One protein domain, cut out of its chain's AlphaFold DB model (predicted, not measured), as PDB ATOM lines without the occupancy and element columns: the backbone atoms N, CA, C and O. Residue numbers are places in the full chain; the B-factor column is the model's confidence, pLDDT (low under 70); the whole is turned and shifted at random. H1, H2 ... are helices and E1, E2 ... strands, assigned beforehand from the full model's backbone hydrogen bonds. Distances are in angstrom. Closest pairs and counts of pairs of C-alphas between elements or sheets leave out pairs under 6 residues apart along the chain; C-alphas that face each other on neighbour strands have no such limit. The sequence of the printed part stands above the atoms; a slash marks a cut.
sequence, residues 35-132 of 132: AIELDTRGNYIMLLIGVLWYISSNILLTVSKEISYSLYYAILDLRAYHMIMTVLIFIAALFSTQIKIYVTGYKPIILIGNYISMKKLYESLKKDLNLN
ATOM      1  N   ALA A  35      35.891  69.676   8.590       89.88
ATOM      2  CA  ALA A  35      34.751  68.872   9.016       89.88
ATOM      3  C   ALA A  35      35.076  67.995  10.229       89.88
ATOM      4  O   ALA A  35      36.226  67.615  10.469       89.88
ATOM      5  N   ILE A  36      34.023  67.597  10.947       92.69
ATOM      6  CA  ILE A  36      34.071  66.546  11.965       92.69
ATOM      7  C   ILE A  36      32.945  65.549  11.696       92.69
ATOM      8  O   ILE A  36      31.807  65.940  11.452       92.69
ATOM      9  N   GLU A  37      33.257  64.260  11.773       93.81
ATOM     10  CA  GLU A  37      32.315  63.160  11.567       93.81
ATOM     11  C   GLU A  37      32.309  62.236  12.791       93.81
ATOM     12  O   GLU A  37      33.371  61.854  13.291       93.81
ATOM     13  N   LEU A  38      31.117  61.848  13.254       93.25
ATOM     14  CA  LEU A  38      30.933  60.761  14.217       93.25
ATOM     15  C   LEU A  38      30.580  59.480  13.452       93.25
ATOM     16  O   LEU A  38      29.515  59.389  12.847       93.25
ATOM     17  N   ASP A  39      31.455  58.480  13.504       93.06
ATOM     18  CA  ASP A  39      31.291  57.209  12.800       93.06
ATOM     19  C   ASP A  39      31.047  56.067  13.796       93.06
ATOM     20  O   ASP A  39      31.914  55.698  14.592       93.06
ATOM     21  N   THR A  40      29.844  55.494  13.750       92.75
ATOM     22  CA  THR A  40      29.428  54.358  14.588       92.75
ATOM     23  C   THR A  40      29.427  53.031  13.831       92.75
ATOM     24  O   THR A  40      29.137  51.992  14.429       92.75
ATOM     25  N   ARG A  41      29.777  53.016  12.533       90.69
ATOM     26  CA  ARG A  41      29.740  51.801  11.695       90.69
ATOM     27  C   ARG A  41      30.618  50.684  12.249       90.69
ATOM     28  O   ARG A  41      30.227  49.521  12.192       90.69
ATOM     29  N   GLY A  42      31.756  51.040  12.849       87.38
ATOM     30  CA  GLY A  42      32.653  50.094  13.516       87.38
ATOM     31  C   GLY A  42      31.956  49.268  14.602       87.38
ATOM     32  O   GLY A  42      32.167  48.058  14.670       87.38
ATOM     33  N   ASN A  43      31.058  49.880  15.385       90.62
ATOM     34  CA  ASN A  43      30.293  49.174  16.417       90.62
ATOM     35  C   ASN A  43      29.429  48.068  15.796       90.62
ATOM     36  O   ASN A  43      29.445  46.934  16.266       90.62
ATOM     37  N   TYR A  44      28.691  48.387  14.728       90.25
ATOM     38  CA  TYR A  44      27.787  47.439  14.071       90.25
ATOM     39  C   TYR A  44      28.538  46.289  13.402       90.25
ATOM     40  O   TYR A  44      28.119  45.139  13.521       90.25
ATOM     41  N   ILE A  45      29.665  46.583  12.748       92.25
ATOM     42  CA  ILE A  45      30.520  45.557  12.138       92.25
ATOM     43  C   ILE A  45      31.029  44.595  13.213       92.25
ATOM     44  O   ILE A  45      30.946  43.379  13.048       92.25
ATOM     45  N   MET A  46      31.508  45.124  14.339       91.56
ATOM     46  CA  MET A  46      32.060  44.291  15.402       91.56
ATOM     47  C   MET A  46      30.975  43.488  16.140       91.56
ATOM     48  O   MET A  46      31.201  42.330  16.487       91.56
ATOM     49  N   LEU A  47      29.767  44.046  16.298       92.38
ATOM     50  CA  LEU A  47      28.601  43.297  16.785       92.38
ATOM     51  C   LEU A  47      28.245  42.135  15.852       92.38
ATOM     52  O   LEU A  47      28.025  41.022  16.328       92.38
ATOM     53  N   LEU A  48      28.223  42.368  14.536       94.19
ATOM     54  CA  LEU A  48      27.954  41.318  13.553       94.19
ATOM     55  C   LEU A  48      28.998  40.199  13.635       94.19
ATOM     56  O   LEU A  48      28.632  39.026  13.671       94.19
ATOM     57  N   ILE A  49      30.284  40.555  13.728       93.31
ATOM     58  CA  ILE A  49      31.376  39.590  13.922       93.31
ATOM     59  C   ILE A  49      31.158  38.782  15.206       93.31
ATOM     60  O   ILE A  49      31.287  37.561  15.176       93.31
ATOM     61  N   GLY A  50      30.779  39.427  16.313       91.81
ATOM     62  CA  GLY A  50      30.511  38.748  17.584       91.81
ATOM     63  C   GLY A  50      29.349  37.757  17.506       91.81
ATOM     64  O   GLY A  50      29.457  36.637  18.007       91.81
ATOM     65  N   VAL A  51      28.261  38.131  16.827       92.50
ATOM     66  CA  VAL A  51      27.111  37.242  16.598       92.50
ATOM     67  C   VAL A  51      27.506  36.049  15.727       92.50
ATOM     68  O   VAL A  51      27.208  34.909  16.082       92.50
ATOM     69  N   LEU A  52      28.212  36.289  14.618       94.25
ATOM     70  CA  LEU A  52      28.676  35.222  13.729       94.25
ATOM     71  C   LEU A  52      29.644  34.274  14.441       94.25
ATOM     72  O   LEU A  52      29.482  33.062  14.328       94.25
ATOM     73  N   TRP A  53      30.583  34.813  15.220       92.38
ATOM     74  CA  TRP A  53      31.522  34.042  16.037       92.38
ATOM     75  C   TRP A  53      30.803  33.143  17.048       92.38
ATOM     76  O   TRP A  53      31.137  31.965  17.203       92.38
ATOM     77  N   TYR A  54      29.787  33.678  17.728       90.00
ATOM     78  CA  TYR A  54      28.988  32.903  18.670       90.00
ATOM     79  C   TYR A  54      28.241  31.762  17.968       90.00
ATOM     80  O   TYR A  54      28.305  30.614  18.415       90.00
ATOM     81  N   ILE A  55      27.569  32.045  16.849       91.81
ATOM     82  CA  ILE A  55      26.827  31.033  16.083       91.81
ATOM     83  C   ILE A  55      27.779  29.952  15.556       91.81
ATOM     84  O   ILE A  55      27.522  28.764  15.763       91.81
ATOM     85  N   SER A  56      28.900  30.337  14.940       90.31
ATOM     86  CA  SER A  56      29.874  29.391  14.384       90.31
ATOM     87  C   SER A  56      30.466  28.482  15.458       90.31
ATOM     88  O   SER A  56      30.617  27.284  15.229       90.31
ATOM     89  N   SER A  57      30.738  29.025  16.649       87.62
ATOM     90  CA  SER A  57      31.253  28.252  17.786       87.62
ATOM     91  C   SER A  57      30.264  27.177  18.245       87.62
ATOM     92  O   SER A  57      30.662  26.056  18.558       87.62
ATOM     93  N   ASN A  58      28.964  27.489  18.259       87.69
ATOM     94  CA  ASN A  58      27.934  26.519  18.634       87.69
ATOM     95  C   ASN A  58      27.729  25.453  17.549       87.69
ATOM     96  O   ASN A  58      27.638  24.273  17.877       87.69
ATOM     97  N   ILE A  59      27.730  25.840  16.269       90.50
ATOM     98  CA  ILE A  59      27.657  24.886  15.151       90.50
ATOM     99  C   ILE A  59      28.840  23.912  15.202       90.50
ATOM    100  O   ILE A  59      28.640  22.705  15.083       90.50
ATOM    101  N   LEU A  60      30.057  24.414  15.432       89.00
ATOM    102  CA  LEU A  60      31.262  23.592  15.555       89.00
ATOM    103  C   LEU A  60      31.133  22.549  16.679       89.00
ATOM    104  O   LEU A  60      31.529  21.392  16.515       89.00
ATOM    105  N   LEU A  61      30.529  22.929  17.807       87.12
ATOM    106  CA  LEU A  61      30.287  22.017  18.923       87.12
ATOM    107  C   LEU A  61      29.236  20.946  18.581       87.12
ATOM    108  O   LEU A  61      29.422  19.778  18.914       87.12
ATOM    109  N   THR A  62      28.154  21.317  17.894       88.06
ATOM    110  CA  THR A  62      27.123  20.359  17.467       88.06
ATOM    111  C   THR A  62      27.670  19.374  16.438       88.06
ATOM    112  O   THR A  62      27.517  18.169  16.606       88.06
ATOM    113  N   VAL A  63      28.360  19.867  15.409       90.62
ATOM    114  CA  VAL A  63      28.921  19.029  14.338       90.62
ATOM    115  C   VAL A  63      30.004  18.094  14.874       90.62
ATOM    116  O   VAL A  63      30.054  16.930  14.489       90.62
ATOM    117  N   SER A  64      30.850  18.555  15.799       89.44
ATOM    118  CA  SER A  64      31.899  17.696  16.364       89.44
ATOM    119  C   SER A  64      31.352  16.504  17.141       89.44
ATOM    120  O   SER A  64      31.927  15.420  17.048       89.44
ATOM    121  N   LYS A  65      30.218  16.678  17.831       88.12
ATOM    122  CA  LYS A  65      29.514  15.601  18.536       88.12
ATOM    123  C   LYS A  65      29.067  14.479  17.596       88.12
ATOM    124  O   LYS A  65      29.172  13.315  17.971       88.12
ATOM    125  N   GLU A  66      28.608  14.829  16.396       90.31
ATOM    126  CA  GLU A  66      28.160  13.865  15.379       90.31
ATOM    127  C   GLU A  66      29.334  13.156  14.677       90.31
ATOM    128  O   GLU A  66      29.176  12.044  14.180       90.31
ATOM    129  N   ILE A  67      30.524  13.773  14.638       91.75
ATOM    130  CA  ILE A  67      31.707  13.213  13.963       91.75
ATOM    131  C   ILE A  67      32.491  12.268  14.878       91.75
ATOM    132  O   ILE A  67      32.800  11.144  14.483       91.75
ATOM    133  N   SER A  68      32.887  12.718  16.076       91.81
ATOM    134  CA  SER A  68      33.605  11.858  17.023       91.81
ATOM    135  C   SER A  68      33.583  12.389  18.453       91.81
ATOM    136  O   SER A  68      33.684  13.589  18.713       91.81
ATOM    137  N   TYR A  69      33.552  11.456  19.404       85.62
ATOM    138  CA  TYR A  69      33.536  11.765  20.832       85.62
ATOM    139  C   TYR A  69      34.824  12.468  21.303       85.62
ATOM    140  O   TYR A  69      34.775  13.356  22.150       85.62
ATOM    141  N   SER A  70      35.981  12.124  20.723       88.94
ATOM    142  CA  SER A  70      37.268  12.760  21.037       88.94
ATOM    143  C   SER A  70      37.348  14.204  20.531       88.94
ATOM    144  O   SER A  70      37.798  15.082  21.264       88.94
ATOM    145  N   LEU A  71      36.866  14.472  19.312       85.62
ATOM    146  CA  LEU A  71      36.810  15.825  18.749       85.62
ATOM    147  C   LEU A  71      35.859  16.726  19.545       85.62
ATOM    148  O   LEU A  71      36.178  17.889  19.791       85.62
ATOM    149  N   TYR A  72      34.719  16.182  19.980       87.44
ATOM    150  CA  TYR A  72      33.765  16.898  20.819       87.44
ATOM    151  C   TYR A  72      34.405  17.412  22.113       87.44
ATOM    152  O   TYR A  72      34.300  18.602  22.402       87.44
ATOM    153  N   TYR A  73      35.117  16.562  22.864       87.00
ATOM    154  CA  TYR A  73      35.778  17.001  24.099       87.00
ATOM    155  C   TYR A  73      36.928  17.976  23.854       87.00
ATOM    156  O   TYR A  73      37.048  18.948  24.594       87.00
ATOM    157  N   ALA A  74      37.704  17.797  22.781       86.19
ATOM    158  CA  ALA A  74      38.753  18.751  22.421       86.19
ATOM    159  C   ALA A  74      38.190  20.167  22.166       86.19
ATOM    160  O   ALA A  74      38.774  21.167  22.583       86.19
ATOM    161  N   ILE A  75      37.027  20.270  21.515       86.44
ATOM    162  CA  ILE A  75      36.339  21.555  21.297       86.44
ATOM    163  C   ILE A  75      35.675  22.057  22.584       86.44
ATOM    164  O   ILE A  75      35.630  23.266  22.829       86.44
ATOM    165  N   LEU A  76      35.174  21.152  23.424       84.75
ATOM    166  CA  LEU A  76      34.560  21.495  24.702       84.75
ATOM    167  C   LEU A  76      35.570  22.131  25.668       84.75
ATOM    168  O   LEU A  76      35.226  23.112  26.328       84.75
ATOM    169  N   ASP A  77      36.820  21.666  25.672       85.00
ATOM    170  CA  ASP A  77      37.916  22.282  26.433       85.00
ATOM    171  C   ASP A  77      38.241  23.697  25.925       85.00
ATOM    172  O   ASP A  77      38.516  24.617  26.698       85.00
ATOM    173  N   LEU A  78      38.110  23.924  24.615       85.88
ATOM    174  CA  LEU A  78      38.286  25.243  24.003       85.88
ATOM    175  C   LEU A  78      37.119  26.206  24.276       85.88
ATOM    176  O   LEU A  78      37.219  27.397  23.959       85.88
ATOM    177  N   ARG A  79      36.012  25.747  24.871       83.88
ATOM    178  CA  ARG A  79      34.802  26.558  25.084       83.88
ATOM    179  C   ARG A  79      35.054  27.784  25.960       83.88
ATOM    180  O   ARG A  79      34.497  28.848  25.685       83.88
ATOM    181  N   ALA A  80      35.896  27.654  26.985       81.81
ATOM    182  CA  ALA A  80      36.253  28.775  27.852       81.81
ATOM    183  C   ALA A  80      36.940  29.897  27.052       81.81
ATOM    184  O   ALA A  80      36.545  31.059  27.148       81.81
ATOM    185  N   TYR A  81      37.890  29.545  26.181       85.38
ATOM    186  CA  TYR A  81      38.564  30.498  25.295       85.38
ATOM    187  C   TYR A  81      37.591  31.163  24.320       85.38
ATOM    188  O   TYR A  81      37.628  32.381  24.149       85.38
ATOM    189  N   HIS A  82      36.671  30.398  23.730       86.69
ATOM    190  CA  HIS A  82      35.658  30.952  22.828       86.69
ATOM    191  C   HIS A  82      34.730  31.944  23.534       86.69
ATOM    192  O   HIS A  82      34.392  32.981  22.958       86.69
ATOM    193  N   MET A  83      34.344  31.666  24.783       85.94
ATOM    194  CA  MET A  83      33.528  32.578  25.586       85.94
ATOM    195  C   MET A  83      34.283  33.875  25.900       85.94
ATOM    196  O   MET A  83      33.729  34.956  25.702       85.94
ATOM    197  N   ILE A  84      35.552  33.779  26.306       90.31
ATOM    198  CA  ILE A  84      36.409  34.950  26.547       90.31
ATOM    199  C   ILE A  84      36.524  35.796  25.274       90.31
ATOM    200  O   ILE A  84      36.286  37.002  25.319       90.31
ATOM    201  N   MET A  85      36.805  35.173  24.127       90.81
ATOM    202  CA  MET A  85      36.890  35.876  22.842       90.81
ATOM    203  C   MET A  85      35.569  36.546  22.463       90.81
ATOM    204  O   MET A  85      35.570  37.697  22.039       90.81
ATOM    205  N   THR A  86      34.439  35.869  22.683       89.94
ATOM    206  CA  THR A  86      33.105  36.441  22.447       89.94
ATOM    207  C   THR A  86      32.918  37.720  23.265       89.94
ATOM    208  O   THR A  86      32.578  38.763  22.709       89.94
ATOM    209  N   VAL A  87      33.205  37.674  24.569       91.38
ATOM    210  CA  VAL A  87      33.106  38.844  25.460       91.38
ATOM    211  C   VAL A  87      34.029  39.974  24.999       91.38
ATOM    212  O   VAL A  87      33.594  41.124  24.935       91.38
ATOM    213  N   LEU A  88      35.273  39.664  24.622       93.69
ATOM    214  CA  LEU A  88      36.222  40.660  24.116       93.69
ATOM    215  C   LEU A  88      35.726  41.339  22.834       93.69
ATOM    216  O   LEU A  88      35.862  42.555  22.712       93.69
ATOM    217  N   ILE A  89      35.106  40.595  21.911       92.50
ATOM    218  CA  ILE A  89      34.514  41.159  20.687       92.50
ATOM    219  C   ILE A  89      33.371  42.122  21.034       92.50
ATOM    220  O   ILE A  89      33.312  43.227  20.491       92.50
ATOM    221  N   PHE A  90      32.494  41.757  21.974       90.56
ATOM    222  CA  PHE A  90      31.411  42.643  22.416       90.56
ATOM    223  C   PHE A  90      31.935  43.906  23.106       90.56
ATOM    224  O   PHE A  90      31.438  45.000  22.836       90.56
ATOM    225  N   ILE A  91      32.970  43.789  23.945       91.50
ATOM    226  CA  ILE A  91      33.640  44.956  24.534       91.50
ATOM    227  C   ILE A  91      34.235  45.824  23.420       91.50
ATOM    228  O   ILE A  91      33.973  47.022  23.382       91.50
ATOM    229  N   ALA A  92      34.966  45.241  22.468       90.88
ATOM    230  CA  ALA A  92      35.528  45.985  21.345       90.88
ATOM    231  C   ALA A  92      34.437  46.734  20.564       90.88
ATOM    232  O   ALA A  92      34.613  47.910  20.244       90.88
ATOM    233  N   ALA A  93      33.282  46.109  20.334       90.56
ATOM    234  CA  ALA A  93      32.154  46.733  19.652       90.56
ATOM    235  C   ALA A  93      31.610  47.970  20.387       90.56
ATOM    236  O   ALA A  93      31.311  48.980  19.751       90.56
ATOM    237  N   LEU A  94      31.532  47.930  21.720       88.00
ATOM    238  CA  LEU A  94      31.086  49.069  22.535       88.00
ATOM    239  C   LEU A  94      32.065  50.253  22.500       88.00
ATOM    240  O   LEU A  94      31.649  51.397  22.693       88.00
ATOM    241  N   PHE A  95      33.345  49.983  22.243       90.25
ATOM    242  CA  PHE A  95      34.429  50.969  22.198       90.25
ATOM    243  C   PHE A  95      34.901  51.306  20.774       90.25
ATOM    244  O   PHE A  95      35.938  51.942  20.615       90.25
ATOM    245  N   SER A  96      34.151  50.918  19.739       90.88
ATOM    246  CA  SER A  96      34.528  51.119  18.329       90.88
ATOM    247  C   SER A  96      33.981  52.408  17.706       90.88
ATOM    248  O   SER A  96      34.046  52.575  16.486       90.88
ATOM    249  N   THR A  97      33.435  53.328  18.507       93.62
ATOM    250  CA  THR A  97      32.905  54.592  17.981       93.62
ATOM    251  C   THR A  97      34.060  55.517  17.672       93.62
ATOM    252  O   THR A  97      34.960  55.676  18.498       93.62
ATOM    253  N   GLN A  98      34.030  56.125  16.491       93.00
ATOM    254  CA  GLN A  98      35.112  56.970  16.017       93.00
ATOM    255  C   GLN A  98      34.655  58.413  15.840       93.00
ATOM    256  O   GLN A  98      33.549  58.666  15.372       93.00
ATOM    257  N   ILE A  99      35.531  59.359  16.163       92.81
ATOM    258  CA  ILE A  99      35.433  60.740  15.690       92.81
ATOM    259  C   ILE A  99      36.549  60.945  14.680       92.81
ATOM    260  O   ILE A  99      37.714  60.686  14.992       92.81
ATOM    261  N   LYS A 100      36.197  61.420  13.490       92.62
ATOM    262  CA  LYS A 100      37.158  61.814  12.462       92.62
ATOM    263  C   LYS A 100      37.165  63.327  12.363       92.62
ATOM    264  O   LYS A 100      36.115  63.930  12.161       92.62
ATOM    265  N   ILE A 101      38.338  63.925  12.519       91.38
ATOM    266  CA  ILE A 101      38.543  65.366  12.379       91.38
ATOM    267  C   ILE A 101      39.356  65.580  11.110       91.38
ATOM    268  O   ILE A 101      40.470  65.060  10.980       91.38
ATOM    269  N   TYR A 102      38.782  66.321  10.170       91.50
ATOM    270  CA  TYR A 102      39.402  66.640   8.896       91.50
ATOM    271  C   TYR A 102      40.026  68.026   8.996       91.50
ATOM    272  O   TYR A 102      39.344  69.012   9.265       91.50
ATOM    273  N   VAL A 103      41.342  68.083   8.807       90.12
ATOM    274  CA  VAL A 103      42.115  69.322   8.820       90.12
ATOM    275  C   VAL A 103      42.829  69.433   7.485       90.12
ATOM    276  O   VAL A 103      43.475  68.482   7.036       90.12
ATOM    277  N   THR A 104      42.697  70.580   6.837       88.38
ATOM    278  CA  THR A 104      43.279  70.838   5.520       88.38
ATOM    279  C   THR A 104      44.795  70.653   5.569       88.38
ATOM    280  O   THR A 104      45.470  71.166   6.457       88.38
ATOM    281  N   GLY A 105      45.340  69.872   4.633       85.31
ATOM    282  CA  GLY A 105      46.774  69.563   4.576       85.31
ATOM    283  C   GLY A 105      47.245  68.437   5.509       85.31
ATOM    284  O   GLY A 105      48.416  68.066   5.445       85.31
ATOM    285  N   TYR A 106      46.361  67.839   6.317       86.00
ATOM    286  CA  TYR A 106      46.693  66.722   7.207       86.00
ATOM    287  C   TYR A 106      45.875  65.466   6.894       86.00
ATOM    288  O   TYR A 106      44.791  65.510   6.314       86.00
ATOM    289  N   LYS A 107      46.395  64.306   7.314       87.50
ATOM    290  CA  LYS A 107      45.595  63.076   7.345       87.50
ATOM    291  C   LYS A 107      44.479  63.221   8.390       87.50
ATOM    292  O   LYS A 107      44.732  63.834   9.428       87.50
ATOM    293  N   PRO A 108      43.290  62.626   8.163       88.06
ATOM    294  CA  PRO A 108      42.206  62.673   9.134       88.06
ATOM    295  C   PRO A 108      42.662  62.148  10.493       88.06
ATOM    296  O   PRO A 108      43.275  61.080  10.591       88.06
ATOM    297  N   ILE A 109      42.345  62.902  11.536       88.44
ATOM    298  CA  ILE A 109      42.638  62.519  12.912       88.44
ATOM    299  C   ILE A 109      41.499  61.621  13.369       88.44
ATOM    300  O   ILE A 109      40.350  62.058  13.412       88.44
ATOM    301  N   ILE A 110      41.817  60.375  13.707       89.75
ATOM    302  CA  ILE A 110      40.828  59.381  14.126       89.75
ATOM    303  C   ILE A 110      40.973  59.155  15.625       89.75
ATOM    304  O   ILE A 110      42.019  58.718  16.107       89.75
ATOM    305  N   LEU A 111      39.906  59.443  16.359       89.81
ATOM    306  CA  LEU A 111      39.782  59.172  17.787       89.81
ATOM    307  C   LEU A 111      38.797  58.034  17.968       89.81
ATOM    308  O   LEU A 111      37.765  58.031  17.311       89.81
ATOM    309  N   ILE A 112      39.107  57.079  18.840       89.44
ATOM    310  CA  ILE A 112      38.291  55.882  19.049       89.44
ATOM    311  C   ILE A 112      37.939  55.771  20.531       89.44
ATOM    312  O   ILE A 112      38.792  55.986  21.397       89.44
ATOM    313  N   GLY A 113      36.692  55.420  20.831       89.75
ATOM    314  CA  GLY A 113      36.266  55.107  22.186       89.75
ATOM    315  C   GLY A 113      34.803  54.693  22.266       89.75
ATOM    316  O   GLY A 113      34.165  54.352  21.273       89.75
ATOM    317  N   ASN A 114      34.254  54.714  23.481       91.44
ATOM    318  CA  ASN A 114      32.845  54.388  23.676       91.44
ATOM    319  C   ASN A 114      31.924  55.487  23.127       91.44
ATOM    320  O   ASN A 114      32.269  56.674  23.126       91.44
ATOM    321  N   TYR A 115      30.719  55.086  22.725       89.75
ATOM    322  CA  TYR A 115      29.740  55.976  22.103       89.75
ATOM    323  C   TYR A 115      29.396  57.210  22.947       89.75
ATOM    324  O   TYR A 115      29.336  58.314  22.412       89.75
ATOM    325  N   ILE A 116      29.200  57.059  24.261       90.25
ATOM    326  CA  ILE A 116      28.774  58.161  25.140       90.25
ATOM    327  C   ILE A 116      29.856  59.243  25.196       90.25
ATOM    328  O   ILE A 116      29.578  60.426  24.987       90.25
ATOM    329  N   SER A 117      31.100  58.838  25.455       90.38
ATOM    330  CA  SER A 117      32.235  59.754  25.526       90.38
ATOM    331  C   SER A 117      32.508  60.413  24.176       90.38
ATOM    332  O   SER A 117      32.691  61.629  24.130       90.38
ATOM    333  N   MET A 118      32.488  59.641  23.083       92.50
ATOM    334  CA  MET A 118      32.715  60.170  21.736       92.50
ATOM    335  C   MET A 118      31.614  61.140  21.312       92.50
ATOM    336  O   MET A 118      31.912  62.226  20.832       92.50
ATOM    337  N   LYS A 119      30.342  60.819  21.559       92.94
ATOM    338  CA  LYS A 119      29.234  61.730  21.251       92.94
ATOM    339  C   LYS A 119      29.368  63.048  22.011       92.94
ATOM    340  O   LYS A 119      29.243  64.110  21.414       92.94
ATOM    341  N   LYS A 120      29.682  62.998  23.310       92.25
ATOM    342  CA  LYS A 120      29.899  64.213  24.108       92.25
ATOM    343  C   LYS A 120      31.062  65.053  23.566       92.25
ATOM    344  O   LYS A 120      30.946  66.276  23.505       92.25
ATOM    345  N   LEU A 121      32.167  64.411  23.176       91.56
ATOM    346  CA  LEU A 121      33.306  65.107  22.577       91.56
ATOM    347  C   LEU A 121      32.933  65.724  21.225       91.56
ATOM    348  O   LEU A 121      33.248  66.886  21.000       91.56
ATOM    349  N   TYR A 122      32.239  64.979  20.365       93.75
ATOM    350  CA  TYR A 122      31.783  65.445  19.057       93.75
ATOM    351  C   TYR A 122      30.935  66.714  19.174       93.75
ATOM    352  O   TYR A 122      31.268  67.718  18.555       93.75
ATOM    353  N   GLU A 123      29.904  66.709  20.023       92.81
ATOM    354  CA  GLU A 123      29.042  67.882  20.229       92.81
ATOM    355  C   GLU A 123      29.830  69.086  20.774       92.81
ATOM    356  O   GLU A 123      29.624  70.220  20.343       92.81
ATOM    357  N   SER A 124      30.772  68.845  21.696       90.81
ATOM    358  CA  SER A 124      31.604  69.917  22.264       90.81
ATOM    359  C   SER A 124      32.543  70.522  21.215       90.81
ATOM    360  O   SER A 124      32.622  71.740  21.092       90.81
ATOM    361  N   LEU A 125      33.216  69.683  20.418       89.94
ATOM    362  CA  LEU A 125      34.113  70.131  19.350       89.94
ATOM    363  C   LEU A 125      33.357  70.833  18.224       89.94
ATOM    364  O   LEU A 125      33.820  71.861  17.744       89.94
ATOM    365  N   LYS A 126      32.195  70.306  17.823       90.31
ATOM    366  CA  LYS A 126      31.347  70.914  16.795       90.31
ATOM    367  C   LYS A 126      30.968  72.348  17.176       90.31
ATOM    368  O   LYS A 126      31.087  73.254  16.355       90.31
ATOM    369  N   LYS A 127      30.587  72.552  18.442       89.31
ATOM    370  CA  LYS A 127      30.287  73.875  18.997       89.31
ATOM    371  C   LYS A 127      31.519  74.780  19.044       89.31
ATOM    372  O   LYS A 127      31.449  75.911  18.582       89.31
ATOM    373  N   ASP A 128      32.630  74.299  19.597       86.62
ATOM    374  CA  ASP A 128      33.836  75.119  19.794       86.62
ATOM    375  C   ASP A 128      34.515  75.523  18.477       86.62
ATOM    376  O   ASP A 128      35.191  76.547  18.426       86.62
ATOM    377  N   LEU A 129      34.344  74.727  17.420       85.06
ATOM    378  CA  LEU A 129      34.908  74.986  16.094       85.06
ATOM    379  C   LEU A 129      33.931  75.719  15.160       85.06
ATOM    380  O   LEU A 129      34.262  75.924  13.998       85.06
ATOM    381  N   ASN A 130      32.747  76.122  15.647       82.75
ATOM    382  CA  ASN A 130      31.693  76.776  14.855       82.75
ATOM    383  C   ASN A 130      31.340  76.029  13.552       82.75
ATOM    384  O   ASN A 130      31.003  76.636  12.534       82.75
ATOM    385  N   LEU A 131      31.403  74.698  13.581       75.50
ATOM    386  CA  LEU A 131      31.033  73.860  12.447       75.50
ATOM    387  C   LEU A 131      29.522  73.607  12.524       75.50
ATOM    388  O   LEU A 131      29.064  72.883  13.408       75.50
ATOM    389  N   ASN A 132      28.741  74.232  11.638       56.81
ATOM    390  CA  ASN A 132      27.282  74.043  11.560       56.81
ATOM    391  C   ASN A 132      26.903  72.690  10.947       56.81
ATOM    392  O   ASN A 132      27.468  72.332   9.894       56.81
TER     393      ASN A 132
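AT A GLANCE: This is residues 35 to 132 of the 132 residues of an uncharacterized protein of Methanococcus maripaludis (UniProt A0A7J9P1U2). A long rod: helix H1 runs out from a small head, and H2 and H3, end to end, come back beside it as a long helical arm. The head is a sheet of three strands, E1, E2 and E3, with H4 packed over one face. The printed part has 98 residues, with four named helices and three named strands in the order E1, H1, H2, H3, E2, E3, H4; the sheet, in the order E1, E2, E3, is antiparallel, and the class is mixed, helices and strands. The whole is extended, with a radius of gyration of the C-alphas of 20.2 A and spans of 65 by 25 by 16 A.

HOW THE PARTS SIT: E1, residues 35 to 39, is an edge strand antiparallel to the inner strand E2, residues 97 to 103, with N 37 and O 100 2.9 A apart, within hydrogen-bond range. H1, residues 41 to 67, only grazes the sheet, with its residues 41 to 44. With its residues 60 to 65 alone H1 touches H2, residues 69 to 77; the two form a helical hairpin, at a shallow tilt of 31 degrees, and their closest C-alphas, those of Ser 64 and Tyr 72, are 4.9 A apart. H3, residues 79 to 94, and H2 meet only through their link. H1 and H3 touch, opposite ways at a shallow tilt of 14 degrees, with the C-alphas of Asn 43 and Ala 93 closest at 4.5 A. E2 and the edge strand E3, residues 109 to 113, form an antiparallel hairpin, with N 99 and O 111 2.8 A apart. H4, residues 115 to 128, is on one face of the sheet, making two layers, a helix over a sheet; its height over the sheet is 9.1 A, and it lies over E1 and E2, along the strands, at 11 degrees to E2 on the local plane. The closest C-alphas of E2 and H4, those of Thr 97 and Tyr 115, are 5.4 A apart. H1 and H4 are apart. In H2, H3 and H4 every O i to N i+4 pair is within hydrogen-bond range, and in H1 22 of 23 are.

IN THESE COORDINATES: E1 begins at C-alpha 35 (34.751, 68.872, 9.016). H1 measures 38.7 A and ends at C-alpha 67 (31.707, 13.213, 13.963). H3 measures 23.0 A, E2 19.6 A and H4 19.7 A, ending at C-alpha 128 (33.836, 75.119, 19.794).

THE WHOLE: The two C-alphas farthest apart, those of Tyr 69 and Asn 130, are 65.3 A apart. The printed part has no cut, and its six links between named elements are tight. The mean pLDDT of the printed part is 89.3; residue 132, the chain's last, is the one residue under 70.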